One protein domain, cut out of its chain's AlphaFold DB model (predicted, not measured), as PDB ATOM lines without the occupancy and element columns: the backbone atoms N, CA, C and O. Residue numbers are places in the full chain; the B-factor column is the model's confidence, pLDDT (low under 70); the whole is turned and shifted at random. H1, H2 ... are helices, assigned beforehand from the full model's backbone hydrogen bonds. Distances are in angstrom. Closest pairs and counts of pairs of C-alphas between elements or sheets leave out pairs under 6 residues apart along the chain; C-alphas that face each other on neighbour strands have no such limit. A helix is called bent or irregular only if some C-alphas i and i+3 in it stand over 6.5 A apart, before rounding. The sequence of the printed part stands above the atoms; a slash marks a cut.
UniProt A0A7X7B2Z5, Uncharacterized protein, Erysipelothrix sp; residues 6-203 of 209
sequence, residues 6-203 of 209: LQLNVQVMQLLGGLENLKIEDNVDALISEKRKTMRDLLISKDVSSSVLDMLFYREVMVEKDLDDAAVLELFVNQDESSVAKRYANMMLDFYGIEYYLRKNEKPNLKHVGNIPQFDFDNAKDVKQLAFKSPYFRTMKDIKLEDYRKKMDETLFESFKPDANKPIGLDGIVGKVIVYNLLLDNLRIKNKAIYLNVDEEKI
ATOM      1  N   LEU A   6     116.154 114.014 137.097       88.69
ATOM      2  CA  LEU A   6     114.829 113.944 137.714       88.69
ATOM      3  C   LEU A   6     114.877 114.302 139.204       88.69
ATOM      4  O   LEU A   6     114.176 115.212 139.645       88.69
ATOM      5  N   GLN A   7     115.742 113.634 139.973       89.75
ATOM      6  CA  GLN A   7     115.854 113.885 141.412       89.75
ATOM      7  C   GLN A   7     116.275 115.333 141.699       89.75
ATOM      8  O   GLN A   7     115.695 115.980 142.568       89.75
ATOM      9  N   LEU A   8     117.241 115.860 140.939       92.81
ATOM     10  CA  LEU A   8     117.679 117.245 141.093       92.81
ATOM     11  C   LEU A   8     116.547 118.233 140.767       92.81
ATOM     12  O   LEU A   8     116.356 119.188 141.511       92.81
ATOM     13  N   ASN A   9     115.747 117.992 139.722       92.38
ATOM     14  CA  ASN A   9     114.585 118.831 139.404       92.38
ATOM     15  C   ASN A   9     113.591 118.903 140.571       92.38
ATOM     16  O   ASN A   9     113.107 119.991 140.878       92.38
ATOM     17  N   VAL A  10     113.316 117.776 141.239       92.44
ATOM     18  CA  VAL A  10     112.440 117.739 142.423       92.44
ATOM     19  C   VAL A  10     113.037 118.553 143.569       92.44
ATOM     20  O   VAL A  10     112.340 119.379 144.153       92.44
ATOM     21  N   GLN A  11     114.325 118.371 143.867       94.06
ATOM     22  CA  GLN A  11     115.000 119.091 144.954       94.06
ATOM     23  C   GLN A  11     115.038 120.608 144.703       94.06
ATOM     24  O   GLN A  11     114.718 121.392 145.593       94.06
ATOM     25  N   VAL A  12     115.359 121.034 143.478       95.50
ATOM     26  CA  VAL A  12     115.351 122.454 143.088       95.50
ATOM     27  C   VAL A  12     113.932 123.027 143.152       95.50
ATOM     28  O   VAL A  12     113.750 124.148 143.617       95.50
ATOM     29  N   MET A  13     112.912 122.258 142.752       93.62
ATOM     30  CA  MET A  13     111.512 122.684 142.854       93.62
ATOM     31  C   MET A  13     111.062 122.857 144.310       93.62
ATOM     32  O   MET A  13     110.356 123.810 144.620       93.62
ATOM     33  N   GLN A  14     111.495 121.978 145.219       93.06
ATOM     34  CA  GLN A  14     111.222 122.118 146.654       93.06
ATOM     35  C   GLN A  14     111.865 123.381 147.234       93.06
ATOM     36  O   GLN A  14     111.216 124.105 147.986       93.06
ATOM     37  N   LEU A  15     113.113 123.679 146.857       94.50
ATOM     38  CA  LEU A  15     113.777 124.924 147.252       94.50
ATOM     39  C   LEU A  15     113.040 126.154 146.709       94.50
ATOM     40  O   LEU A  15     112.872 127.126 147.441       94.50
ATOM     41  N   LEU A  16     112.581 126.099 145.454       92.62
ATOM     42  CA  LEU A  16     111.810 127.164 144.814       92.62
ATOM     43  C   LEU A  16     110.462 127.404 145.500       92.62
ATOM     44  O   LEU A  16     110.185 128.534 145.892       92.62
ATOM     45  N   GLY A  17     109.663 126.357 145.719       88.94
ATOM     46  CA  GLY A  17     108.393 126.466 146.450       88.94
ATOM     47  C   GLY A  17     108.579 126.909 147.906       88.94
ATOM     48  O   GLY A  17     107.721 127.575 148.478       88.94
ATOM     49  N   GLY A  18     109.736 126.619 148.507       87.81
ATOM     50  CA  GLY A  18     110.095 127.104 149.838       87.81
ATOM     51  C   GLY A  18     110.237 128.627 149.943       87.81
ATOM     52  O   GLY A  18     110.142 129.152 151.054       87.81
ATOM     53  N   LEU A  19     110.435 129.347 148.828       89.38
ATOM     54  CA  LEU A  19     110.578 130.808 148.834       89.38
ATOM     55  C   LEU A  19     109.278 131.540 149.187       89.38
ATOM     56  O   LEU A  19     109.345 132.619 149.770       89.38
ATOM     57  N   GLU A  20     108.113 130.955 148.894       78.12
ATOM     58  CA  GLU A  20     106.799 131.557 149.181       78.12
ATOM     59  C   GLU A  20     106.582 131.817 150.681       78.12
ATOM     60  O   GLU A  20     105.828 132.708 151.065       78.12
ATOM     61  N   ASN A  21     107.275 131.059 151.534       77.31
ATOM     62  CA  ASN A  21     107.149 131.137 152.988       77.31
ATOM     63  C   ASN A  21     108.176 132.070 153.647       77.31
ATOM     64  O   ASN A  21     108.177 132.200 154.874       77.31
ATOM     65  N   LEU A  22     109.069 132.692 152.871       83.12
ATOM     66  CA  LEU A  22     110.072 133.599 153.419       83.12
ATOM     67  C   LEU A  22     109.417 134.895 153.888       83.12
ATOM     68  O   LEU A  22     108.683 135.559 153.153       83.12
ATOM     69  N   LYS A  23     109.698 135.256 155.139       75.62
ATOM     70  CA  LYS A  23     109.221 136.497 155.741       75.62
ATOM     71  C   LYS A  23     110.222 137.623 155.504       75.62
ATOM     72  O   LYS A  23     111.364 137.408 155.107       75.62
ATOM     73  N   ILE A  24     109.745 138.840 155.732       75.62
ATOM     74  CA  ILE A  24     110.588 140.030 155.834       75.62
ATOM     75  C   ILE A  24     111.486 139.856 157.066       75.62
ATOM     76  O   ILE A  24     110.990 139.486 158.132       75.62
ATOM     77  N   GLU A  25     112.786 140.094 156.904       76.81
ATOM     78  CA  GLU A  25     113.808 139.872 157.932       76.81
ATOM     79  C   GLU A  25     114.839 141.010 157.939       76.81
ATOM     80  O   GLU A  25     115.214 141.528 156.884       76.81
ATOM     81  N   ASP A  26     115.357 141.344 159.127       70.31
ATOM     82  CA  ASP A  26     116.325 142.433 159.334       70.31
ATOM     83  C   ASP A  26     117.645 142.230 158.565       70.31
ATOM     84  O   ASP A  26     118.317 143.199 158.214       70.31
ATOM     85  N   ASN A  27     118.021 140.977 158.264       86.69
ATOM     86  CA  ASN A  27     119.232 140.639 157.509       86.69
ATOM     87  C   ASN A  27     118.932 139.831 156.235       86.69
ATOM     88  O   ASN A  27     119.463 138.740 156.010       86.69
ATOM     89  N   VAL A  28     118.085 140.399 155.374       90.62
ATOM     90  CA  VAL A  28     117.700 139.801 154.085       90.62
ATOM     91  C   VAL A  28     118.901 139.449 153.189       90.62
ATOM     92  O   VAL A  28     118.848 138.483 152.429       90.62
ATOM     93  N   ASP A  29     120.005 140.199 153.274       90.69
ATOM     94  CA  ASP A  29     121.187 139.962 152.440       90.69
ATOM     95  C   ASP A  29     121.915 138.663 152.825       90.69
ATOM     96  O   ASP A  29     122.288 137.896 151.931       90.69
ATOM     97  N   ALA A  30     122.050 138.373 154.126       91.50
ATOM     98  CA  ALA A  30     122.619 137.112 154.606       91.50
ATOM     99  C   ALA A  30     121.721 135.915 154.263       91.50
ATOM    100  O   ALA A  30     122.222 134.912 153.751       91.50
ATOM    101  N   LEU A  31     120.403 136.051 154.455       92.44
ATOM    102  CA  LEU A  31     119.427 135.023 154.079       92.44
ATOM    103  C   LEU A  31     119.552 134.661 152.592       92.44
ATOM    104  O   LEU A  31     119.652 133.489 152.236       92.44
ATOM    105  N   ILE A  32     119.582 135.659 151.706       93.56
ATOM    106  CA  ILE A  32     119.709 135.428 150.260       93.56
ATOM    107  C   ILE A  32     121.028 134.738 149.920       93.56
ATOM    108  O   ILE A  32     121.034 133.813 149.106       93.56
ATOM    109  N   SER A  33     122.133 135.163 150.538       93.31
ATOM    110  CA  SER A  33     123.440 134.537 150.333       93.31
ATOM    111  C   SER A  33     123.420 133.056 150.727       93.31
ATOM    112  O   SER A  33     123.844 132.208 149.943       93.31
ATOM    113  N   GLU A  34     122.833 132.717 151.879       94.12
ATOM    114  CA  GLU A  34     122.677 131.332 152.339       94.12
ATOM    115  C   GLU A  34     121.824 130.494 151.375       94.12
ATOM    116  O   GLU A  34     122.193 129.374 151.006       94.12
ATOM    117  N   LYS A  35     120.692 131.044 150.924       95.69
ATOM    118  CA  LYS A  35     119.779 130.389 149.981       95.69
ATOM    119  C   LYS A  35     120.450 130.105 148.637       95.69
ATOM    120  O   LYS A  35     120.380 128.980 148.137       95.69
ATOM    121  N   ARG A  36     121.176 131.079 148.081       96.19
ATOM    122  CA  ARG A  36     121.944 130.897 146.838       96.19
ATOM    123  C   ARG A  36     123.090 129.917 146.998       96.19
ATOM    124  O   ARG A  36     123.266 129.073 146.126       96.19
ATOM    125  N   LYS A  37     123.810 129.969 148.119       95.62
ATOM    126  CA  LYS A  37     124.863 128.999 148.430       95.62
ATOM    127  C   LYS A  37     124.303 127.579 148.491       95.62
ATOM    128  O   LYS A  37     124.823 126.702 147.818       95.62
ATOM    129  N   THR A  38     123.191 127.377 149.197       96.88
ATOM    130  CA  THR A  38     122.515 126.072 149.286       96.88
ATOM    131  C   THR A  38     122.123 125.544 147.904       96.88
ATOM    132  O   THR A  38     122.356 124.376 147.596       96.88
ATOM    133  N   MET A  39     121.557 126.403 147.046       97.62
ATOM    134  CA  MET A  39     121.233 126.038 145.664       97.62
ATOM    135  C   MET A  39     122.494 125.686 144.862       97.62
ATOM    136  O   MET A  39     122.525 124.653 144.198       97.62
ATOM    137  N   ARG A  40     123.547 126.509 144.932       96.94
ATOM    138  CA  ARG A  40     124.812 126.284 144.217       96.94
ATOM    139  C   ARG A  40     125.476 124.977 144.654       96.94
ATOM    140  O   ARG A  40     125.828 124.176 143.794       96.94
ATOM    141  N   ASP A  41     125.567 124.722 145.957       96.31
ATOM    142  CA  ASP A  41     126.142 123.500 146.534       96.31
ATOM    143  C   ASP A  41     125.362 122.249 146.094       96.31
ATOM    144  O   ASP A  41     125.959 121.236 145.718       96.31
ATOM    145  N   LEU A  42     124.025 122.328 146.054       96.75
ATOM    146  CA  LEU A  42     123.182 121.253 145.527       96.75
ATOM    147  C   LEU A  42     123.505 120.959 144.056       96.75
ATOM    148  O   LEU A  42     123.685 119.796 143.693       96.75
ATOM    149  N   LEU A  43     123.593 121.988 143.212       95.88
ATOM    150  CA  LEU A  43     123.877 121.824 141.784       95.88
ATOM    151  C   LEU A  43     125.297 121.276 141.544       95.88
ATOM    152  O   LEU A  43     125.466 120.399 140.697       95.88
ATOM    153  N   ILE A  44     126.286 121.718 142.331       95.19
ATOM    154  CA  ILE A  44     127.656 121.174 142.322       95.19
ATOM    155  C   ILE A  44     127.643 119.687 142.684       95.19
ATOM    156  O   ILE A  44     128.224 118.878 141.968       95.19
ATOM    157  N   SER A  45     126.928 119.299 143.748       93.44
ATOM    158  CA  SER A  45     126.845 117.897 144.199       93.44
ATOM    159  C   SER A  45     126.199 116.943 143.184       93.44
ATOM    160  O   SER A  45     126.232 115.724 143.357       93.44
ATOM    161  N   LYS A  46     125.576 117.499 142.142       91.19
ATOM    162  CA  LYS A  46     124.917 116.784 141.045       91.19
ATOM    163  C   LYS A  46     125.609 117.024 139.697       91.19
ATOM    164  O   LYS A  46     124.993 116.822 138.650       91.19
ATOM    165  N   ASP A  47     126.872 117.446 139.732       90.44
ATOM    166  CA  ASP A  47     127.757 117.623 138.579       90.44
ATOM    167  C   ASP A  47     127.248 118.611 137.514       90.44
ATOM    168  O   ASP A  47     127.592 118.482 136.333       90.44
ATOM    169  N   VAL A  48     126.437 119.611 137.881       92.50
ATOM    170  CA  VAL A  48     126.113 120.714 136.956       92.50
ATOM    171  C   VAL A  48     127.409 121.450 136.606       92.50
ATOM    172  O   VAL A  48     128.242 121.711 137.473       92.50
ATOM    173  N   SER A  49     127.610 121.736 135.320       92.50
ATOM    174  CA  SER A  49     128.862 122.299 134.820       92.50
ATOM    175  C   SER A  49     129.164 123.672 135.414       92.50
ATOM    176  O   SER A  49     128.282 124.506 135.613       92.50
ATOM    177  N   SER A  50     130.450 123.914 135.674       92.19
ATOM    178  CA  SER A  50     130.928 125.192 136.218       92.19
ATOM    179  C   SER A  50     130.567 126.399 135.344       92.19
ATOM    180  O   SER A  50     130.238 127.445 135.886       92.19
ATOM    181  N   SER A  51     130.539 126.238 134.018       92.56
ATOM    182  CA  SER A  51     130.079 127.243 133.047       92.56
ATOM    183  C   SER A  51     128.633 127.676 133.300       92.56
ATOM    184  O   SER A  51     128.340 128.871 133.345       92.56
ATOM    185  N   VAL A  52     127.725 126.718 133.504       94.00
ATOM    186  CA  VAL A  52     126.309 126.986 133.798       94.00
ATOM    187  C   VAL A  52     126.148 127.567 135.201       94.00
ATOM    188  O   VAL A  52     125.358 128.489 135.398       94.00
ATOM    189  N   LEU A  53     126.901 127.063 136.182       95.31
ATOM    190  CA  LEU A  53     126.876 127.580 137.552       95.31
ATOM    191  C   LEU A  53     127.346 129.031 137.623       95.31
ATOM    192  O   LEU A  53     126.653 129.863 138.204       95.31
ATOM    193  N   ASP A  54     128.487 129.348 137.017       94.69
ATOM    194  CA  ASP A  54     129.045 130.696 137.055       94.69
ATOM    195  C   ASP A  54     128.118 131.698 136.348       94.69
ATOM    196  O   ASP A  54     127.949 132.815 136.828       94.69
ATOM    197  N   MET A  55     127.429 131.281 135.281       95.62
ATOM    198  CA  MET A  55     126.385 132.081 134.633       95.62
ATOM    199  C   MET A  55     125.163 132.303 135.545       95.62
ATOM    200  O   MET A  55     124.664 133.422 135.665       95.62
ATOM    201  N   LEU A  56     124.650 131.247 136.186       96.69
ATOM    202  CA  LEU A  56     123.452 131.323 137.034       96.69
ATOM    203  C   LEU A  56     123.678 132.140 138.314       96.69
ATOM    204  O   LEU A  56     122.744 132.782 138.793       96.69
ATOM    205  N   PHE A  57     124.902 132.132 138.846       95.94
ATOM    206  CA  PHE A  57     125.308 132.828 140.073       95.94
ATOM    207  C   PHE A  57     126.341 133.929 139.796       95.94
ATOM    208  O   PHE A  57     127.220 134.194 140.616       95.94
ATOM    209  N   TYR A  58     126.251 134.586 138.633       93.38
ATOM    210  CA  TYR A  58     127.267 135.544 138.182       93.38
ATOM    211  C   TYR A  58     127.515 136.686 139.175       93.38
ATOM    212  O   TYR A  58     128.627 137.196 139.249       93.38
ATOM    213  N   ARG A  59     126.510 137.089 139.965       88.56
ATOM    214  CA  ARG A  59     126.661 138.161 140.962       88.56
ATOM    215  C   ARG A  59     127.528 137.736 142.138       88.56
ATOM    216  O   ARG A  59     128.322 138.531 142.624       88.56
ATOM    217  N   GLU A  60     127.375 136.501 142.596       90.81
ATOM    218  CA  GLU A  60     128.240 135.920 143.617       90.81
ATOM    219  C   GLU A  60     129.653 135.756 143.058       90.81
ATOM    220  O   GLU A  60     130.615 136.174 143.695       90.81
ATOM    221  N   VAL A  61     129.774 135.258 141.824       91.56
ATOM    222  CA  VAL A  61     131.064 135.088 141.140       91.56
ATOM    223  C   VAL A  61     131.794 136.418 140.942       91.56
ATOM    224  O   VAL A  61     133.004 136.472 141.149       91.56
ATOM    225  N   MET A  62     131.077 137.492 140.594       90.56
ATOM    226  CA  MET A  62     131.629 138.848 140.501       90.56
ATOM    227  C   MET A  62     132.324 139.267 141.790       90.56
ATOM    228  O   MET A  62     133.436 139.778 141.740       90.56
ATOM    229  N   VAL A  63     131.674 139.041 142.935       87.19
ATOM    230  CA  VAL A  63     132.208 139.419 144.249       87.19
ATOM    231  C   VAL A  63     133.345 138.486 144.665       87.19
ATOM    232  O   VAL A  63     134.367 138.950 145.157       87.19
ATOM    233  N   GLU A  64     133.188 137.177 144.465       89.44
ATOM    234  CA  GLU A  64     134.178 136.162 144.848       89.44
ATOM    235  C   GLU A  64     135.499 136.300 144.082       89.44
ATOM    236  O   GLU A  64     136.563 136.054 144.647       89.44
ATOM    237  N   LYS A  65     135.428 136.650 142.792       90.75
ATOM    238  CA  LYS A  65     136.584 136.688 141.885       90.75
ATOM    239  C   LYS A  65     137.026 138.108 141.508       90.75
ATOM    240  O   LYS A  65     137.952 138.223 140.713       90.75
ATOM    241  N   ASP A  66     136.383 139.143 142.054       91.12
ATOM    242  CA  ASP A  66     136.638 140.562 141.741       91.12
ATOM    243  C   ASP A  66     136.653 140.830 140.223       91.12
ATOM    244  O   ASP A  66     137.619 141.340 139.654       91.12
ATOM    245  N   LEU A  67     135.598 140.376 139.535       87.88
ATOM    246  CA  LEU A  67     135.522 140.445 138.073       87.88
ATOM    247  C   LEU A  67     135.149 141.846 137.585       87.88
ATOM    248  O   LEU A  67     134.207 142.457 138.092       87.88
ATOM    249  N   ASP A  68     135.822 142.292 136.525       85.88
ATOM    250  CA  ASP A  68     135.404 143.458 135.753       85.88
ATOM    251  C   ASP A  68     134.228 143.140 134.813       85.88
ATOM    252  O   ASP A  68     133.876 141.980 134.571       85.88
ATOM    253  N   ASP A  69     133.613 144.184 134.255       79.06
ATOM    254  CA  ASP A  69     132.457 144.048 133.366       79.06
ATOM    255  C   ASP A  69     132.736 143.125 132.162       79.06
ATOM    256  O   ASP A  69     131.857 142.371 131.742       79.06
ATOM    257  N   ALA A  70     133.955 143.140 131.610       84.38
ATOM    258  CA  ALA A  70     134.313 142.298 130.471       84.38
ATOM    259  C   ALA A  70     134.359 140.815 130.865       84.38
ATOM    260  O   ALA A  70     133.778 139.975 130.177       84.38
ATOM    261  N   ALA A  71     134.988 140.496 131.995       87.75
ATOM    262  CA  ALA A  71     135.051 139.146 132.536       87.75
ATOM    263  C   ALA A  71     133.666 138.614 132.933       87.75
ATOM    264  O   ALA A  71     133.405 137.420 132.790       87.75
ATOM    265  N   VAL A  72     132.751 139.485 133.372       86.19
ATOM    266  CA  VAL A  72     131.353 139.113 133.643       86.19
ATOM    267  C   VAL A  72     130.624 138.710 132.372       86.19
ATOM    268  O   VAL A  72     129.912 137.707 132.370       86.19
ATOM    269  N   LEU A  73     130.804 139.454 131.278       88.38
ATOM    270  CA  LEU A  73     130.173 139.119 130.001       88.38
ATOM    271  C   LEU A  73     130.640 137.769 129.460       88.38
ATOM    272  O   LEU A  73     129.827 137.029 128.912       88.38
ATOM    273  N   GLU A  74     131.911 137.419 129.665       91.00
ATOM    274  CA  GLU A  74     132.463 136.118 129.263       91.00
ATOM    275  C   GLU A  74     131.768 134.940 129.974       91.00
ATOM    276  O   GLU A  74     131.689 133.853 129.403       91.00
ATOM    277  N   LEU A  75     131.166 135.143 131.158       91.62
ATOM    278  CA  LEU A  75     130.378 134.099 131.839       91.62
ATOM    279  C   LEU A  75     129.128 133.688 131.045       91.62
ATOM    280  O   LEU A  75     128.627 132.574 131.195       91.62
ATOM    281  N   PHE A  76     128.618 134.572 130.185       92.38
ATOM    282  CA  PHE A  76     127.431 134.328 129.366       92.38
ATOM    283  C   PHE A  76     127.770 133.778 127.970       92.38
ATOM    284  O   PHE A  76     126.878 133.545 127.155       92.38
ATOM    285  N   VAL A  77     129.045 133.544 127.664       87.50
ATOM    286  CA  VAL A  77     129.483 133.048 126.353       87.50
ATOM    287  C   VAL A  77     129.518 131.511 126.348       87.50
ATOM    288  O   VAL A  77     129.764 130.877 127.369       87.50
ATOM    289  N   ASN A  78     129.275 130.891 125.184       80.19
ATOM    290  CA  ASN A  78     129.391 129.437 124.946       80.19
ATOM    291  C   ASN A  78     128.503 128.532 125.829       80.19
ATOM    292  O   ASN A  78     128.902 127.438 126.223       80.19
ATOM    293  N   GLN A  79     127.266 128.948 126.100       87.62
ATOM    294  CA  GLN A  79     126.305 128.190 126.914       87.62
ATOM    295  C   GLN A  79     125.532 127.129 126.097       87.62
ATOM    296  O   GLN A  79     124.305 127.076 126.125       87.62
ATOM    297  N   ASP A  80     126.238 126.283 125.337       83.31
ATOM    298  CA  ASP A  80     125.625 125.306 124.412       83.31
ATOM    299  C   ASP A  80     125.108 124.024 125.094       83.31
ATOM    300  O   ASP A  80     124.456 123.193 124.461       83.31
ATOM    301  N   GLU A  81     125.352 123.866 126.395       85.19
ATOM    302  CA  GLU A  81     124.936 122.693 127.173       85.19
ATOM    303  C   GLU A  81     123.420 122.628 127.427       85.19
ATOM    304  O   GLU A  81     122.873 121.555 127.690       85.19
ATOM    305  N   SER A  82     122.727 123.769 127.360       89.62
ATOM    306  CA  SER A  82     121.286 123.881 127.592       89.62
ATOM    307  C   SER A  82     120.686 124.961 126.699       89.62
ATOM    308  O   SER A  82     121.198 126.076 126.605       89.62
ATOM    309  N   SER A  83     119.546 124.647 126.078       92.56
ATOM    310  CA  SER A  83     118.828 125.612 125.238       92.56
ATOM    311  C   SER A  83     118.320 126.801 126.062       92.56
ATOM    312  O   SER A  83     118.344 127.947 125.608       92.56
ATOM    313  N   VAL A  84     117.926 126.530 127.310       94.75
ATOM    314  CA  VAL A  84     117.482 127.532 128.280       94.75
ATOM    315  C   VAL A  84     118.662 128.368 128.770       94.75
ATOM    316  O   VAL A  84     118.533 129.591 128.827       94.75
ATOM    317  N   ALA A  85     119.816 127.749 129.046       95.06
ATOM    318  CA  ALA A  85     121.028 128.473 129.435       95.06
ATOM    319  C   ALA A  85     121.480 129.423 128.324       95.06
ATOM    320  O   ALA A  85     121.643 130.611 128.576       95.06
ATOM    321  N   LYS A  86     121.557 128.941 127.078       94.56
ATOM    322  CA  LYS A  86     121.878 129.766 125.907       94.56
ATOM    323  C   LYS A  86     120.944 130.962 125.758       94.56
ATOM    324  O   LYS A  86     121.395 132.083 125.533       94.56
ATOM    325  N   ARG A  87     119.634 130.739 125.904       94.12
ATOM    326  CA  ARG A  87     118.647 131.820 125.814       94.12
ATOM    327  C   ARG A  87     118.819 132.836 126.941       94.12
ATOM    328  O   ARG A  87     118.752 134.030 126.673       94.12
ATOM    329  N   TYR A  88     119.056 132.377 128.170       95.50
ATOM    330  CA  TYR A  88     119.321 133.254 129.313       95.50
ATOM    331  C   TYR A  88     120.579 134.087 129.090       95.50
ATOM    332  O   TYR A  88     120.540 135.304 129.247       95.50
ATOM    333  N   ALA A  89     121.657 133.457 128.630       94.62
ATOM    334  CA  ALA A  89     122.918 134.125 128.358       94.62
ATOM    335  C   ALA A  89     122.771 135.231 127.305       94.62
ATOM    336  O   ALA A  89     123.159 136.373 127.546       94.62
ATOM    337  N   ASN A  90     122.101 134.936 126.188       92.62
ATOM    338  CA  ASN A  90     121.839 135.938 125.156       92.62
ATOM    339  C   ASN A  90     120.983 137.103 125.679       92.62
ATOM    340  O   ASN A  90     121.273 138.256 125.368       92.62
ATOM    341  N   MET A  91     119.953 136.824 126.491       93.12
ATOM    342  CA  MET A  91     119.146 137.875 127.126       93.12
ATOM    343  C   MET A  91     120.000 138.766 128.030       93.12
ATOM    344  O   MET A  91     119.896 139.985 127.952       93.12
ATOM    345  N   MET A  92     120.866 138.176 128.853       92.94
ATOM    346  CA  MET A  92     121.738 138.921 129.764       92.94
ATOM    347  C   MET A  92     122.749 139.800 129.019       92.94
ATOM    348  O   MET A  92     122.953 140.945 129.421       92.94
ATOM    349  N   LEU A  93     123.318 139.319 127.908       91.75
ATOM    350  CA  LEU A  93     124.190 140.116 127.034       91.75
ATOM    351  C   LEU A  93     123.438 141.301 126.405       91.75
ATOM    352  O   LEU A  93     123.922 142.434 126.447       91.75
ATOM    353  N   ASP A  94     122.233 141.064 125.874       90.25
ATOM    354  CA  ASP A  94     121.384 142.122 125.308       90.25
ATOM    355  C   ASP A  94     121.034 143.177 126.369       90.25
ATOM    356  O   ASP A  94     121.083 144.385 126.112       90.25
ATOM    357  N   PHE A  95     120.699 142.730 127.582       90.38
ATOM    358  CA  PHE A  95     120.335 143.608 128.687       90.38
ATOM    359  C   PHE A  95     121.498 144.437 129.194       90.38
ATOM    360  O   PHE A  95     121.336 145.635 129.411       90.38
ATOM    361  N   TYR A  96     122.677 143.835 129.318       89.12
ATOM    362  CA  TYR A  96     123.879 144.577 129.660       89.12
ATOM    363  C   TYR A  96     124.159 145.678 128.632       89.12
ATOM    364  O   TYR A  96     124.402 146.825 129.007       89.12
ATOM    365  N   GLY A  97     124.065 145.366 127.334       87.81
ATOM    366  CA  GLY A  97     124.311 146.351 126.283       87.81
ATOM    367  C   GLY A  97     123.347 147.541 126.338       87.81
ATOM    368  O   GLY A  97     123.760 148.695 126.200       87.81
ATOM    369  N   ILE A  98     122.060 147.279 126.583       88.00
ATOM    370  CA  ILE A  98     121.041 148.327 126.742       88.00
ATOM    371  C   ILE A  98     121.269 149.128 128.034       88.00
ATOM    372  O   ILE A  98     121.217 150.359 128.006       88.00
ATOM    373  N   GLU A  99     121.542 148.454 129.154       87.94
ATOM    374  CA  GLU A  99     121.816 149.084 130.450       87.94
ATOM    375  C   GLU A  99     123.032 150.010 130.382       87.94
ATOM    376  O   GLU A  99     122.990 151.134 130.887       87.94
ATOM    377  N   TYR A 100     124.101 149.562 129.723       87.19
ATOM    378  CA  TYR A 100     125.309 150.349 129.520       87.19
ATOM    379  C   TYR A 100     124.995 151.655 128.789       87.19
ATOM    380  O   TYR A 100     125.356 152.732 129.266       87.19
ATOM    381  N   TYR A 101     124.257 151.580 127.676       86.94
ATOM    382  CA  TYR A 101     123.905 152.770 126.905       86.94
ATOM    383  C   TYR A 101     122.980 153.707 127.696       86.94
ATOM    384  O   TYR A 101     123.194 154.917 127.699       86.94
ATOM    385  N   LEU A 102     122.027 153.177 128.470       86.69
ATOM    386  CA  LEU A 102     121.203 153.997 129.371       86.69
ATOM    387  C   LEU A 102     122.028 154.740 130.430       86.69
ATOM    388  O   LEU A 102     121.719 155.887 130.748       86.69
ATOM    389  N   ARG A 103     123.056 154.098 131.000       85.62
ATOM    390  CA  ARG A 103     123.867 154.667 132.090       85.62
ATOM    391  C   ARG A 103     124.929 155.644 131.602       85.62
ATOM    392  O   ARG A 103     125.189 156.641 132.269       85.62
ATOM    393  N   LYS A 104     125.598 155.321 130.495       85.69
ATOM    394  CA  LYS A 104     126.761 156.069 129.996       85.69
ATOM    395  C   LYS A 104     126.410 157.051 128.887       85.69
ATOM    396  O   LYS A 104     127.215 157.924 128.600       85.69
ATOM    397  N   ASN A 105     125.225 156.925 128.283       83.69
ATOM    398  CA  ASN A 105     124.865 157.627 127.051       83.69
ATOM    399  C   ASN A 105     125.893 157.391 125.920       83.69
ATOM    400  O   ASN A 105     126.094 158.231 125.046       83.69
ATOM    401  N   GLU A 106     126.541 156.225 125.950       84.19
ATOM    402  CA  GLU A 106     127.572 155.781 125.017       84.19
ATOM    403  C   GLU A 106     127.286 154.344 124.580       84.19
ATOM    404  O   GLU A 106     126.720 153.549 125.333       84.19
ATOM    405  N   LYS A 107     127.695 153.992 123.360       81.81
ATOM    406  CA  LYS A 107     127.519 152.638 122.827       81.81
ATOM    407  C   LYS A 107     128.548 151.699 123.457       81.81
ATOM    408  O   LYS A 107     129.730 152.050 123.482       81.81
ATOM    409  N   PRO A 108     128.139 150.519 123.948       78.62
ATOM    410  CA  PRO A 108     129.090 149.563 124.483       78.62
ATOM    411  C   PRO A 108     129.924 148.963 123.343       78.62
ATOM    412  O   PRO A 108     129.389 148.580 122.300       78.62
ATOM    413  N   ASN A 109     131.235 148.846 123.551       76.00
ATOM    414  CA  ASN A 109     132.100 148.065 122.670       76.00
ATOM    415  C   ASN A 109     132.068 146.601 123.130       76.00
ATOM    416  O   ASN A 109     132.897 146.181 123.940       76.00
ATOM    417  N   LEU A 110     131.055 145.854 122.689       74.38
ATOM    418  CA  LEU A 110     130.859 144.470 123.108       74.38
ATOM    419  C   LEU A 110     131.616 143.520 122.182       74.38
ATOM    420  O   LEU A 110     131.368 143.450 120.981       74.38
ATOM    421  N   LYS A 111     132.508 142.718 122.765       76.75
ATOM    422  CA  LYS A 111     133.138 141.587 122.068       76.75
ATOM    423  C   LYS A 111     132.138 140.454 121.802       76.75
ATOM    424  O   LYS A 111     132.275 139.718 120.827       76.75
ATOM    425  N   HIS A 112     131.130 140.334 122.666       79.25
ATOM    426  CA  HIS A 112     130.097 139.309 122.621       79.25
ATOM    427  C   HIS A 112     128.720 139.957 122.685       79.25
ATOM    428  O   HIS A 112     128.459 140.785 123.554       79.25
ATOM    429  N   VAL A 113     127.841 139.564 121.768       81.75
ATOM    430  CA  VAL A 113     126.470 140.069 121.685       81.75
ATOM    431  C   VAL A 113     125.473 138.938 121.879       81.75
ATOM    432  O   VAL A 113     125.772 137.784 121.566       81.75
ATOM    433  N   GLY A 114     124.302 139.283 122.412       86.88
ATOM    434  CA  GLY A 114     123.170 138.375 122.519       86.88
ATOM    435  C   GLY A 114     122.436 138.250 121.186       86.88
ATOM    436  O   GLY A 114     123.028 137.953 120.148       86.88
ATOM    437  N   ASN A 115     121.124 138.472 121.194       88.94
ATOM    438  CA  ASN A 115     120.318 138.430 119.973       88.94
ATOM    439  C   ASN A 115     120.265 139.772 119.247       88.94
ATOM    440  O   ASN A 115     119.815 139.803 118.105       88.94
ATOM    441  N   ILE A 116     120.682 140.868 119.887       88.06
ATOM    442  CA  ILE A 116     120.870 142.163 119.233       88.06
ATOM    443  C   ILE A 116     122.284 142.169 118.641       88.06
ATOM    444  O   ILE A 116     123.253 142.226 119.397       88.06
ATOM    445  N   PRO A 117     122.452 142.110 117.309       87.62
ATOM    446  CA  PRO A 117     123.776 142.105 116.698       87.62
ATOM    447  C   PRO A 117     124.545 143.396 117.001       87.62
ATOM    448  O   PRO A 117     123.944 144.467 117.091       87.62
ATOM    449  N   GLN A 118     125.882 143.330 117.038       86.94
ATOM    450  CA  GLN A 118     126.734 144.513 117.248       86.94
ATOM    451  C   GLN A 118     126.431 145.628 116.235       86.94
ATOM    452  O   GLN A 118     126.377 146.797 116.593       86.94
ATOM    453  N   PHE A 119     126.115 145.260 114.990       88.81
ATOM    454  CA  PHE A 119     125.685 146.211 113.968       88.81
ATOM    455  C   PHE A 119     124.485 147.065 114.411       88.81
ATOM    456  O   PHE A 119     124.447 148.260 114.122       88.81
ATOM    457  N   ASP A 120     123.501 146.494 115.110       89.25
ATOM    458  CA  ASP A 120     122.357 147.268 115.599       89.25
ATOM    459  C   ASP A 120     122.771 148.209 116.746       89.25
ATOM    460  O   ASP A 120     122.316 149.355 116.762       89.25
ATOM    461  N   PHE A 121     123.687 147.792 117.636       87.25
ATOM    462  CA  PHE A 121     124.313 148.670 118.642       87.25
ATOM    463  C   PHE A 121     125.035 149.859 118.004       87.25
ATOM    464  O   PHE A 121     124.789 151.013 118.369       87.25
ATOM    465  N   ASP A 122     125.859 149.592 116.996       86.81
ATOM    466  CA  ASP A 122     126.659 150.603 116.307       86.81
ATOM    467  C   ASP A 122     125.792 151.619 115.555       86.81
ATOM    468  O   ASP A 122     126.142 152.798 115.478       86.81
ATOM    469  N   ASN A 123     124.630 151.204 115.040       88.31
ATOM    470  CA  ASN A 123     123.755 152.055 114.228       88.31
ATOM    471  C   ASN A 123     122.609 152.719 114.999       88.31
ATOM    472  O   ASN A 123     121.980 153.643 114.475       88.31
ATOM    473  N   ALA A 124     122.328 152.304 116.233       87.19
ATOM    474  CA  ALA A 124     121.251 152.906 117.005       87.19
ATOM    475  C   ALA A 124     121.536 154.369 117.359       87.19
ATOM    476  O   ALA A 124     122.625 154.730 117.814       87.19
ATOM    477  N   LYS A 125     120.526 155.223 117.171       86.44
ATOM    478  CA  LYS A 125     120.589 156.645 117.548       86.44
ATOM    479  C   LYS A 125     120.272 156.873 119.019       86.44
ATOM    480  O   LYS A 125     120.738 157.845 119.594       86.44
ATOM    481  N   ASP A 126     119.483 155.982 119.603       84.81
ATOM    482  CA  ASP A 126     119.030 156.041 120.985       84.81
ATOM    483  C   ASP A 126     118.738 154.624 121.506       84.81
ATOM    484  O   ASP A 126     118.686 153.648 120.748       84.81
ATOM    485  N   VAL A 127     118.533 154.507 122.818       83.25
ATOM    486  CA  VAL A 127     118.196 153.230 123.460       83.25
ATOM    487  C   VAL A 127     116.843 152.693 122.995       83.25
ATOM    488  O   VAL A 127     116.653 151.481 122.914       83.25
ATOM    489  N   LYS A 128     115.897 153.570 122.646       79.94
ATOM    490  CA  LYS A 128     114.559 153.165 122.208       79.94
ATOM    491  C   LYS A 128     114.635 152.342 120.920       79.94
ATOM    492  O   LYS A 128     113.973 151.315 120.814       79.94
ATOM    493  N   GLN A 129     115.489 152.735 119.977       83.00
ATOM    494  CA  GLN A 129     115.757 151.977 118.757       83.00
ATOM    495  C   GLN A 129     116.337 150.594 119.059       83.00
ATOM    496  O   GLN A 129     115.877 149.625 118.462       83.00
ATOM    497  N   LEU A 130     117.272 150.474 120.007       83.00
ATOM    498  CA  LEU A 130     117.808 149.168 120.419       83.00
ATOM    499  C   LEU A 130     116.766 148.293 121.101       83.00
ATOM    500  O   LEU A 130     116.660 147.108 120.791       83.00
ATOM    501  N   ALA A 131     115.956 148.870 121.983       78.94
ATOM    502  CA  ALA A 131     114.876 148.151 122.642       78.94
ATOM    503  C   ALA A 131     113.891 147.550 121.622       78.94
ATOM    504  O   ALA A 131     113.464 146.411 121.784       78.94
ATOM    505  N   PHE A 132     113.597 148.248 120.519       78.38
ATOM    506  CA  PHE A 132     112.768 147.700 119.435       78.38
ATOM    507  C   PHE A 132     113.428 146.553 118.652       78.38
ATOM    508  O   PHE A 132     112.724 145.726 118.059       78.38
ATOM    509  N   LYS A 133     114.764 146.495 118.625       82.25
ATOM    510  CA  LYS A 133     115.522 145.396 118.010       82.25
ATOM    511  C   LYS A 133     115.544 144.156 118.894       82.25
ATOM    512  O   LYS A 133     115.530 143.049 118.361       82.25
ATOM    513  N   SER A 134     115.495 144.336 120.214       79.00
ATOM    514  CA  SER A 134     115.364 143.233 121.163       79.00
ATOM    515  C   SER A 134     114.069 142.450 120.917       79.00
ATOM    516  O   SER A 134     112.985 143.043 120.923       79.00
ATOM    517  N   PRO A 135     114.121 141.115 120.762       77.75
ATOM    518  CA  PRO A 135     112.911 140.305 120.636       77.75
ATOM    519  C   PRO A 135     112.061 140.319 121.918       77.75
ATOM    520  O   PRO A 135     110.881 139.984 121.862       77.75
ATOM    521  N   TYR A 136     112.638 140.741 123.046       78.19
ATOM    522  CA  TYR A 136     112.021 140.706 124.373       78.19
ATOM    523  C   TYR A 136     111.339 142.024 124.758       78.19
ATOM    524  O   TYR A 136     110.362 142.023 125.496       78.19
ATOM    525  N   PHE A 137     111.824 143.152 124.232       70.69
ATOM    526  CA  PHE A 137     111.346 144.487 124.609       70.69
ATOM    527  C   PHE A 137     110.441 145.153 123.577       70.69
ATOM    528  O   PHE A 137     109.995 146.279 123.795       70.69
ATOM    529  N   ARG A 138     110.105 144.471 122.473       63.50
ATOM    530  CA  ARG A 138     109.213 145.010 121.425       63.50
ATOM    531  C   ARG A 138     107.876 145.538 121.951       63.50
ATOM    532  O   ARG A 138     107.285 146.410 121.320       63.50
ATOM    533  N   THR A 139     107.396 145.019 123.078       57.75
ATOM    534  CA  THR A 139     106.124 145.406 123.702       57.75
ATOM    535  C   THR A 139     106.264 146.516 124.749       57.75
ATOM    536  O   THR A 139     105.259 147.114 125.130       57.75
ATOM    537  N   MET A 140     107.482 146.854 125.180       63.31
ATOM    538  CA  MET A 140     107.725 147.873 126.200       63.31
ATOM    539  C   MET A 140     107.819 149.258 125.566       63.31
ATOM    540  O   MET A 140     108.884 149.723 125.162       63.31
ATOM    541  N   LYS A 141     106.677 149.945 125.477       55.16
ATOM    542  CA  LYS A 141     106.670 151.378 125.174       55.16
ATOM    543  C   LYS A 141     107.355 152.117 126.333       55.16
ATOM    544  O   LYS A 141     106.976 151.951 127.484       55.16
ATOM    545  N   ASP A 142     108.379 152.900 126.000       65.38
ATOM    546  CA  ASP A 142     109.091 153.830 126.887       65.38
ATOM    547  C   ASP A 142     109.866 153.167 128.041       65.38
ATOM    548  O   ASP A 142     109.472 153.184 129.205       65.38
ATOM    549  N   ILE A 143     111.016 152.581 127.702       71.25
ATOM    550  CA  ILE A 143     112.029 152.155 128.673       71.25
ATOM    551  C   ILE A 143     112.783 153.384 129.191       71.25
ATOM    552  O   ILE A 143     113.359 154.134 128.401       71.25
ATOM    553  N   LYS A 144     112.817 153.562 130.513       74.25
ATOM    554  CA  LYS A 144     113.607 154.594 131.189       74.25
ATOM    555  C   LYS A 144     114.615 153.942 132.122       74.25
ATOM    556  O   LYS A 144     114.377 152.858 132.637       74.25
ATOM    557  N   LEU A 145     115.723 154.626 132.405       77.62
ATOM    558  CA  LEU A 145     116.743 154.112 133.329       77.62
ATOM    559  C   LEU A 145     116.151 153.720 134.700       77.62
ATOM    560  O   LEU A 145     116.545 152.706 135.266       77.62
ATOM    561  N   GLU A 146     115.182 154.495 135.195       80.62
ATOM    562  CA  GLU A 146     114.522 154.291 136.493       80.62
ATOM    563  C   GLU A 146     113.678 153.008 136.583       80.62
ATOM    564  O   GLU A 146     113.619 152.396 137.645       80.62
ATOM    565  N   ASP A 147     113.065 152.570 135.478       81.56
ATOM    566  CA  ASP A 147     112.196 151.383 135.441       81.56
ATOM    567  C   ASP A 147     112.826 150.184 134.720       81.56
ATOM    568  O   ASP A 147     112.305 149.067 134.781       81.56
ATOM    569  N   TYR A 148     113.983 150.394 134.085       85.56
ATOM    570  CA  TYR A 148     114.625 149.408 133.230       85.56
ATOM    571  C   TYR A 148     114.910 148.097 133.955       85.56
ATOM    572  O   TYR A 148     114.571 147.026 133.459       85.56
ATOM    573  N   ARG A 149     115.496 148.165 135.156       88.31
ATOM    574  CA  ARG A 149     115.881 146.954 135.890       88.31
ATOM    575  C   ARG A 149     114.668 146.132 136.329       88.31
ATOM    576  O   ARG A 149     114.723 144.907 136.270       88.31
ATOM    577  N   LYS A 150     113.581 146.796 136.733       90.12
ATOM    578  CA  LYS A 150     112.308 146.145 137.070       90.12
ATOM    579  C   LYS A 150     111.752 145.408 135.849       90.12
ATOM    580  O   LYS A 150     111.584 144.195 135.904       90.12
ATOM    581  N   LYS A 151     111.612 146.118 134.726       88.25
ATOM    582  CA  LYS A 151     111.154 145.566 133.442       88.25
ATOM    583  C   LYS A 151     111.995 144.381 132.969       88.25
ATOM    584  O   LYS A 151     111.465 143.395 132.463       88.25
ATOM    585  N   MET A 152     113.312 144.470 133.125       90.44
ATOM    586  CA  MET A 152     114.247 143.416 132.744       90.44
ATOM    587  C   MET A 152     114.025 142.139 133.566       90.44
ATOM    588  O   MET A 152     113.891 141.060 132.994       90.44
ATOM    589  N   ASP A 153     113.945 142.262 134.893       92.88
ATOM    590  CA  ASP A 153     113.717 141.124 135.787       92.88
ATOM    591  C   ASP A 153     112.330 140.484 135.550       92.88
ATOM    592  O   ASP A 153     112.221 139.261 135.530       92.88
ATOM    593  N   GLU A 154     111.286 141.283 135.290       92.06
ATOM    594  CA  GLU A 154     109.942 140.802 134.909       92.06
ATOM    595  C   GLU A 154     109.953 140.060 133.565       92.06
ATOM    596  O   GLU A 154     109.399 138.970 133.439       92.06
ATOM    597  N   THR A 155     110.669 140.597 132.574       91.62
ATOM    598  CA  THR A 155     110.828 139.949 131.263       91.62
ATOM    599  C   THR A 155     111.553 138.611 131.383       91.62
ATOM    600  O   THR A 155     111.169 137.641 130.725       91.62
ATOM    601  N   LEU A 156     112.598 138.536 132.218       93.69
ATOM    602  CA  LEU A 156     113.276 137.275 132.521       93.69
ATOM    603  C   LEU A 156     112.312 136.295 133.179       93.69
ATOM    604  O   LEU A 156     112.228 135.148 132.747       93.69
ATOM    605  N   PHE A 157     111.577 136.738 134.196       94.50
ATOM    606  CA  PHE A 157     110.652 135.875 134.918       94.50
ATOM    607  C   PHE A 157     109.640 135.232 133.965       94.50
ATOM    608  O   PHE A 157     109.578 134.005 133.880       94.50
ATOM    609  N   GLU A 158     108.945 136.034 133.157       92.19
ATOM    610  CA  GLU A 158     107.964 135.529 132.191       92.19
ATOM    611  C   GLU A 158     108.593 134.638 131.111       92.19
ATOM    612  O   GLU A 158     108.020 133.621 130.715       92.19
ATOM    613  N   SER A 159     109.821 134.944 130.687       92.62
ATOM    614  CA  SER A 159     110.532 134.136 129.688       92.62
ATOM    615  C   SER A 159     110.969 132.760 130.202       92.62
ATOM    616  O   SER A 159     111.147 131.848 129.394       92.62
ATOM    617  N   PHE A 160     111.186 132.593 131.512       95.00
ATOM    618  CA  PHE A 160     111.755 131.367 132.097       95.00
ATOM    619  C   PHE A 160     110.801 130.598 133.019       95.00
ATOM    620  O   PHE A 160     111.043 129.420 133.289       95.00
ATOM    621  N   LYS A 161     109.679 131.192 133.433       93.88
ATOM    622  CA  LYS A 161     108.603 130.528 134.187       93.88
ATOM    623  C   LYS A 161     108.072 129.258 133.496       93.88
ATOM    624  O   LYS A 161     107.935 128.244 134.186       93.88
ATOM    625  N   PRO A 162     107.847 129.214 132.163       93.50
ATOM    626  CA  PRO A 162     107.441 127.974 131.495       93.50
ATOM    627  C   PRO A 162     108.491 126.860 131.601       93.50
ATOM    628  O   PRO A 162     108.143 125.695 131.784       93.50
ATOM    629  N   ASP A 163     109.780 127.203 131.524       93.56
ATOM    630  CA  ASP A 163     110.870 126.236 131.662       93.56
ATOM    631  C   ASP A 163     111.043 125.762 133.103       93.56
ATOM    632  O   ASP A 163     111.326 124.586 133.325       93.56
ATOM    633  N   ALA A 164     110.793 126.629 134.086       91.25
ATOM    634  CA  ALA A 164     110.786 126.244 135.493       91.25
ATOM    635  C   ALA A 164     109.745 125.147 135.789       91.25
ATOM    636  O   ALA A 164     110.004 124.251 136.593       91.25
ATOM    637  N   ASN A 165     108.619 125.146 135.068       88.00
ATOM    638  CA  ASN A 165     107.576 124.124 135.178       88.00
ATOM    639  C   ASN A 165     107.893 122.814 134.438       88.00
ATOM    640  O   ASN A 165     107.166 121.832 134.592       88.00
ATOM    641  N   LYS A 166     108.972 122.752 133.644       85.69
ATOM    642  CA  LYS A 166     109.371 121.499 132.991       85.69
ATOM    643  C   LYS A 166     109.815 120.483 134.051       85.69
ATOM    644  O   LYS A 166     110.652 120.811 134.896       85.69
ATOM    645  N   PRO A 167     109.306 119.240 134.016       72.31
ATOM    646  CA  PRO A 167     109.549 118.276 135.088       72.31
ATOM    647  C   PRO A 167     110.934 117.609 135.030       72.31
ATOM    648  O   PRO A 167     111.363 117.034 136.027       72.31
ATOM    649  N   ILE A 168     111.627 117.634 133.882       83.69
ATOM    650  CA  ILE A 168     112.827 116.815 133.639       83.69
ATOM    651  C   ILE A 168     113.872 117.592 132.822       83.69
ATOM    652  O   ILE A 168     113.530 118.402 131.960       83.69
ATOM    653  N   GLY A 169     115.151 117.285 133.065       89.69
ATOM    654  CA  GLY A 169     116.291 117.724 132.257       89.69
ATOM    655  C   GLY A 169     117.025 118.945 132.813       89.69
ATOM    656  O   GLY A 169     116.572 119.581 133.768       89.69
ATOM    657  N   LEU A 170     118.170 119.262 132.201       92.06
ATOM    658  CA  LEU A 170     118.989 120.424 132.558       92.06
ATOM    659  C   LEU A 170     118.248 121.740 132.291       92.06
ATOM    660  O   LEU A 170     118.280 122.634 133.124       92.06
ATOM    661  N   ASP A 171     117.499 121.817 131.191       93.25
ATOM    662  CA  ASP A 171     116.662 122.977 130.858       93.25
ATOM    663  C   ASP A 171     115.666 123.319 131.981       93.25
ATOM    664  O   ASP A 171     115.510 124.486 132.342       93.25
ATOM    665  N   GLY A 172     115.039 122.299 132.580       94.00
ATOM    666  CA  GLY A 172     114.130 122.479 133.712       94.00
ATOM    667  C   GLY A 172     114.837 122.972 134.975       94.00
ATOM    668  O   GLY A 172     114.265 123.763 135.721       94.00
ATOM    669  N   ILE A 173     116.081 122.544 135.209       95.56
ATOM    670  CA  ILE A 173     116.903 123.014 136.334       95.56
ATOM    671  C   ILE A 173     117.288 124.475 136.127       95.56
ATOM    672  O   ILE A 173     117.047 125.295 137.008       95.56
ATOM    673  N   VAL A 174     117.837 124.811 134.957       96.38
ATOM    674  CA  VAL A 174     118.263 126.174 134.616       96.38
ATOM    675  C   VAL A 174     117.086 127.143 134.745       96.38
ATOM    676  O   VAL A 174     117.211 128.155 135.430       96.38
ATOM    677  N   GLY A 175     115.920 126.799 134.185       96.56
ATOM    678  CA  GLY A 175     114.707 127.612 134.310       96.56
ATOM    679  C   GLY A 175     114.300 127.852 135.767       96.56
ATOM    680  O   GLY A 175     114.070 128.995 136.160       96.56
ATOM    681  N   LYS A 176     114.284 126.801 136.603       97.19
ATOM    682  CA  LYS A 176     113.964 126.935 138.035       97.19
ATOM    683  C   LYS A 176     114.965 127.816 138.776       97.19
ATOM    684  O   LYS A 176     114.546 128.623 139.596       97.19
ATOM    685  N   VAL A 177     116.265 127.685 138.503       97.50
ATOM    686  CA  VAL A 177     117.311 128.462 139.192       97.50
ATOM    687  C   VAL A 177     117.266 129.940 138.792       97.50
ATOM    688  O   VAL A 177     117.436 130.804 139.651       97.50
ATOM    689  N   ILE A 178     116.963 130.256 137.528       97.38
ATOM    690  CA  ILE A 178     116.741 131.645 137.092       97.38
ATOM    691  C   ILE A 178     115.575 132.260 137.875       97.38
ATOM    692  O   ILE A 178     115.735 133.309 138.499       97.38
ATOM    693  N   VAL A 179     114.424 131.581 137.899       96.50
ATOM    694  CA  VAL A 179     113.231 132.035 138.633       96.50
ATOM    695  C   VAL A 179     113.522 132.169 140.132       96.50
ATOM    696  O   VAL A 179     113.167 133.172 140.747       96.50
ATOM    697  N   TYR A 180     114.239 131.206 140.709       97.12
ATOM    698  CA  TYR A 180     114.683 131.225 142.102       97.12
ATOM    699  C   TYR A 180     115.494 132.483 142.434       97.12
ATOM    700  O   TYR A 180     115.207 133.179 143.409       97.12
ATOM    701  N   ASN A 181     116.484 132.813 141.602       96.94
ATOM    702  CA  ASN A 181     117.340 133.975 141.816       96.94
ATOM    703  C   ASN A 181     116.583 135.301 141.675       96.94
ATOM    704  O   ASN A 181     116.845 136.214 142.463       96.94
ATOM    705  N   LEU A 182     115.630 135.385 140.740       95.69
ATOM    706  CA  LEU A 182     114.758 136.552 140.558       95.69
ATOM    707  C   LEU A 182     113.834 136.772 141.760       95.69
ATOM    708  O   LEU A 182     113.680 137.904 142.215       95.69
ATOM    709  N   LEU A 183     113.254 135.704 142.313       94.62
ATOM    710  CA  LEU A 183     112.401 135.788 143.502       94.62
ATOM    711  C   LEU A 183     113.185 136.244 144.737       94.62
ATOM    712  O   LEU A 183     112.713 137.109 145.473       94.62
ATOM    713  N   LEU A 184     114.402 135.726 144.937       95.06
ATOM    714  CA  LEU A 184     115.285 136.188 146.012       95.06
ATOM    715  C   LEU A 184     115.678 137.661 145.845       95.06
ATOM    716  O   LEU A 184     115.677 138.416 146.816       95.06
ATOM    717  N   ASP A 185     115.980 138.098 144.622       93.31
ATOM    718  CA  ASP A 185     116.248 139.512 144.357       93.31
ATOM    719  C   ASP A 185     115.027 140.389 144.643       93.31
ATOM    720  O   ASP A 185     115.160 141.441 145.269       93.31
ATOM    721  N   ASN A 186     113.830 139.955 144.245       92.81
ATOM    722  CA  ASN A 186     112.606 140.699 144.527       92.81
ATOM    723  C   ASN A 186     112.318 140.769 146.035       92.81
ATOM    724  O   ASN A 186     111.916 141.820 146.531       92.81
ATOM    725  N   LEU A 187     112.613 139.701 146.790       92.12
ATOM    726  CA  LEU A 187     112.551 139.707 148.254       92.12
ATOM    727  C   LEU A 187     113.495 140.760 148.851       92.12
ATOM    728  O   LEU A 187     113.073 141.521 149.724       92.12
ATOM    729  N   ARG A 188     114.742 140.858 148.363       92.00
ATOM    730  CA  ARG A 188     115.690 141.914 148.772       92.00
ATOM    731  C   ARG A 188     115.108 143.298 148.537       92.00
ATOM    732  O   ARG A 188     115.163 144.145 149.425       92.00
ATOM    733  N   ILE A 189     114.586 143.528 147.335       91.56
ATOM    734  CA  ILE A 189     114.048 144.825 146.923       91.56
ATOM    735  C   ILE A 189     112.852 145.197 147.791       91.56
ATOM    736  O   ILE A 189     112.837 146.297 148.328       91.56
ATOM    737  N   LYS A 190     111.911 144.273 148.001       90.44
ATOM    738  CA  LYS A 190     110.743 144.480 148.860       90.44
ATOM    739  C   LYS A 190     111.136 144.815 150.300       90.44
ATOM    740  O   LYS A 190     110.665 145.804 150.845       90.44
ATOM    741  N   ASN A 191     112.056 144.051 150.896       90.56
ATOM    742  CA  ASN A 191     112.552 144.324 152.251       90.56
ATOM    743  C   ASN A 191     113.204 145.713 152.352       90.56
ATOM    744  O   ASN A 191     112.905 146.483 153.265       90.56
ATOM    745  N   LYS A 192     114.077 146.060 151.396       90.00
ATOM    746  CA  LYS A 192     114.763 147.361 151.386       90.00
ATOM    747  C   LYS A 192     113.809 148.520 151.093       90.00
ATOM    748  O   LYS A 192     114.006 149.590 151.657       90.00
ATOM    749  N   ALA A 193     112.780 148.324 150.269       89.81
ATOM    750  CA  ALA A 193     111.764 149.335 149.977       89.81
ATOM    751  C   ALA A 193     111.002 149.756 151.240       89.81
ATOM    752  O   ALA A 193     110.892 150.950 151.509       89.81
ATOM    753  N   ILE A 194     110.578 148.777 152.048       87.88
ATOM    754  CA  ILE A 194     109.902 149.002 153.334       87.88
ATOM    755  C   ILE A 194     110.813 149.778 154.286       87.88
ATOM    756  O   ILE A 194     110.408 150.791 154.851       87.88
ATOM    757  N   TYR A 195     112.065 149.335 154.434       86.19
ATOM    758  CA  TYR A 195     113.022 149.974 155.337       86.19
ATOM    759  C   TYR A 195     113.364 151.413 154.922       86.19
ATOM    760  O   TYR A 195     113.484 152.298 155.765       86.19
ATOM    761  N   LEU A 196     113.514 151.656 153.617       89.06
ATOM    762  CA  LEU A 196     113.861 152.966 153.063       89.06
ATOM    763  C   LEU A 196     112.637 153.866 152.817       89.06
ATOM    764  O   LEU A 196     112.811 154.993 152.357       89.06
ATOM    765  N   ASN A 197     111.423 153.388 153.116       87.94
ATOM    766  CA  ASN A 197     110.156 154.077 152.860       87.94
ATOM    767  C   ASN A 197     110.031 154.577 151.405       87.94
ATOM    768  O   ASN A 197     109.693 155.735 151.145       87.94
ATOM    769  N   VAL A 198     110.366 153.703 150.453       88.38
ATOM    770  CA  VAL A 198     110.285 153.976 149.012       88.38
ATOM    771  C   VAL A 198     108.998 153.382 148.449       88.38
ATOM    772  O   VAL A 198     108.554 152.322 148.874       88.38
ATOM    773  N   ASP A 199     108.428 154.064 147.460       86.00
ATOM    774  CA  ASP A 199     107.258 153.630 146.696       86.00
ATOM    775  C   ASP A 199     107.482 152.251 146.039       86.00
ATOM    776  O   ASP A 199     108.189 152.128 145.032       86.00
ATOM    777  N   GLU A 200     106.894 151.208 146.636       86.00
ATOM    778  CA  GLU A 200     107.062 149.812 146.225       86.00
ATOM    779  C   GLU A 200     106.591 149.564 144.791       86.00
ATOM    780  O   GLU A 200     107.242 148.813 144.064       86.00
ATOM    781  N   GLU A 201     105.525 150.230 144.339       83.50
ATOM    782  CA  GLU A 201     104.947 150.010 143.006       83.50
ATOM    783  C   GLU A 201     105.942 150.330 141.885       83.50
ATOM    784  O   GLU A 201     105.895 149.742 140.800       83.50
ATOM    785  N   LYS A 202     106.903 151.221 142.145       82.94
ATOM    786  CA  LYS A 202     107.921 151.614 141.163       82.94
ATOM    787  C   LYS A 202     109.098 150.652 141.088       82.94
ATOM    788  O   LYS A 202     109.722 150.558 140.034       82.94
ATOM    789  N   ILE A 203     109.414 149.946 142.172       83.12
ATOM    790  CA  ILE A 203     110.669 149.186 142.283       83.12
ATOM    791  C   ILE A 203     110.471 147.690 142.512       83.12
ATOM    792  O   ILE A 203     111.287 146.904 142.037       83.12
TER     793      ILE A 203
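AT A GLANCE: This is residues 6 to 203 of the 209 residues of an uncharacterized protein of Erysipelothrix sp (UniProt A0A7X7B2Z5). A bundle of five longer helices splays open: the hairpin H1 and H2 lies side by side with the long H10, while H9 and H6, nearly side by side, diverge from H10 as a V. The small helices H7 and H8 sit near the last residues of H6, H3 to H5 lie along one side, and the short H11 folds back between H9 and H10. The printed part has 198 residues with eleven named helices, H1 to H11 in that order, and no named strand; its class is all helix. It is compact, with a radius of gyration of the C-alphas of 17.1 A, and spans 47 by 43 by 33 A.

HOW THE PARTS SIT: H1, residues 6 to 21, and H2, residues 28 to 44, form a helical hairpin; they only just touch, with 3 pairs of C-alphas within 8 A, the closest Val 12 and Met 39 at 7.4 A. H10, residues 170 to 196, is the hub and touches six helices. Its residues 172 to 184 touch H1, the closest C-alphas being those of Leu 16 and Tyr 180, 5.7 A apart, at a shallow tilt of 15 degrees, the same way. H2 touches H10 at Val 28 and Arg 188, whose C-alphas are closest at 6.1 A. H3, residues 50 to 56, is close to but not clearly touching H4, residues 58 to 65, with closest C-alphas Asp 54 and Val 61 at 6.3 A. H3 and H5, residues 69 to 74, are near each other. H6, residues 83 to 104, and H9, residues 145 to 164, touch, with closest C-alphas Leu 102 and Leu 145 at 6.0 A, at a shallow tilt of 2 degrees, opposite ways. H9 and H10 form a helical hairpin at a steep tilt of 36 degrees, only just past shallow; their closest C-alphas, Ala 164 and Lys 176, are 4.1 A apart. H1, H2, H6, H9 and H10 make an up and down bundle, each running against the one before it. H8, residues 127 to 133, touches residues 98 to 102 of H6, with closest C-alphas Ile 98 and Val 127 at 6.6 A, and only just touches H7, residues 118 to 123, with 3 pairs within 8 A, the closest Phe 121 and Leu 130 at 6.8 A. H11, residues 200 to 203, touches H10, with closest C-alphas Ala 193 and Glu 200 at 6.0 A. Every O i to N i+4 pair is within hydrogen-bond range in H2 to H8 and H10, against 9 of 12 in H1 and 12 of 16 in H9; H11 is too short for such a pair.

IN THESE COORDINATES: H1 begins at C-alpha 6 (114.829, 113.944, 137.714); H1 and H2 are each 24.2 A long. H6 is 31.8 A long and H9 28.6 A. H9 is irregular, with C-alphas 146 and 149 7.5 A apart, and has a kink of 26 degrees near residue 158. H10, 38.8 A long, begins at C-alpha 170 (118.989, 120.424, 132.558), and H11 ends at C-alpha 203 (110.669, 149.186, 142.283).

THE WHOLE: The two C-alphas farthest apart, those of Gln 7 and Lys 125, are 49.2 A apart. The printed part has no cut. The links H6 to H7 and H8 to H9 are long. Mean pLDDT of the printed part is 88.1; residues 138 to 142 are under 70.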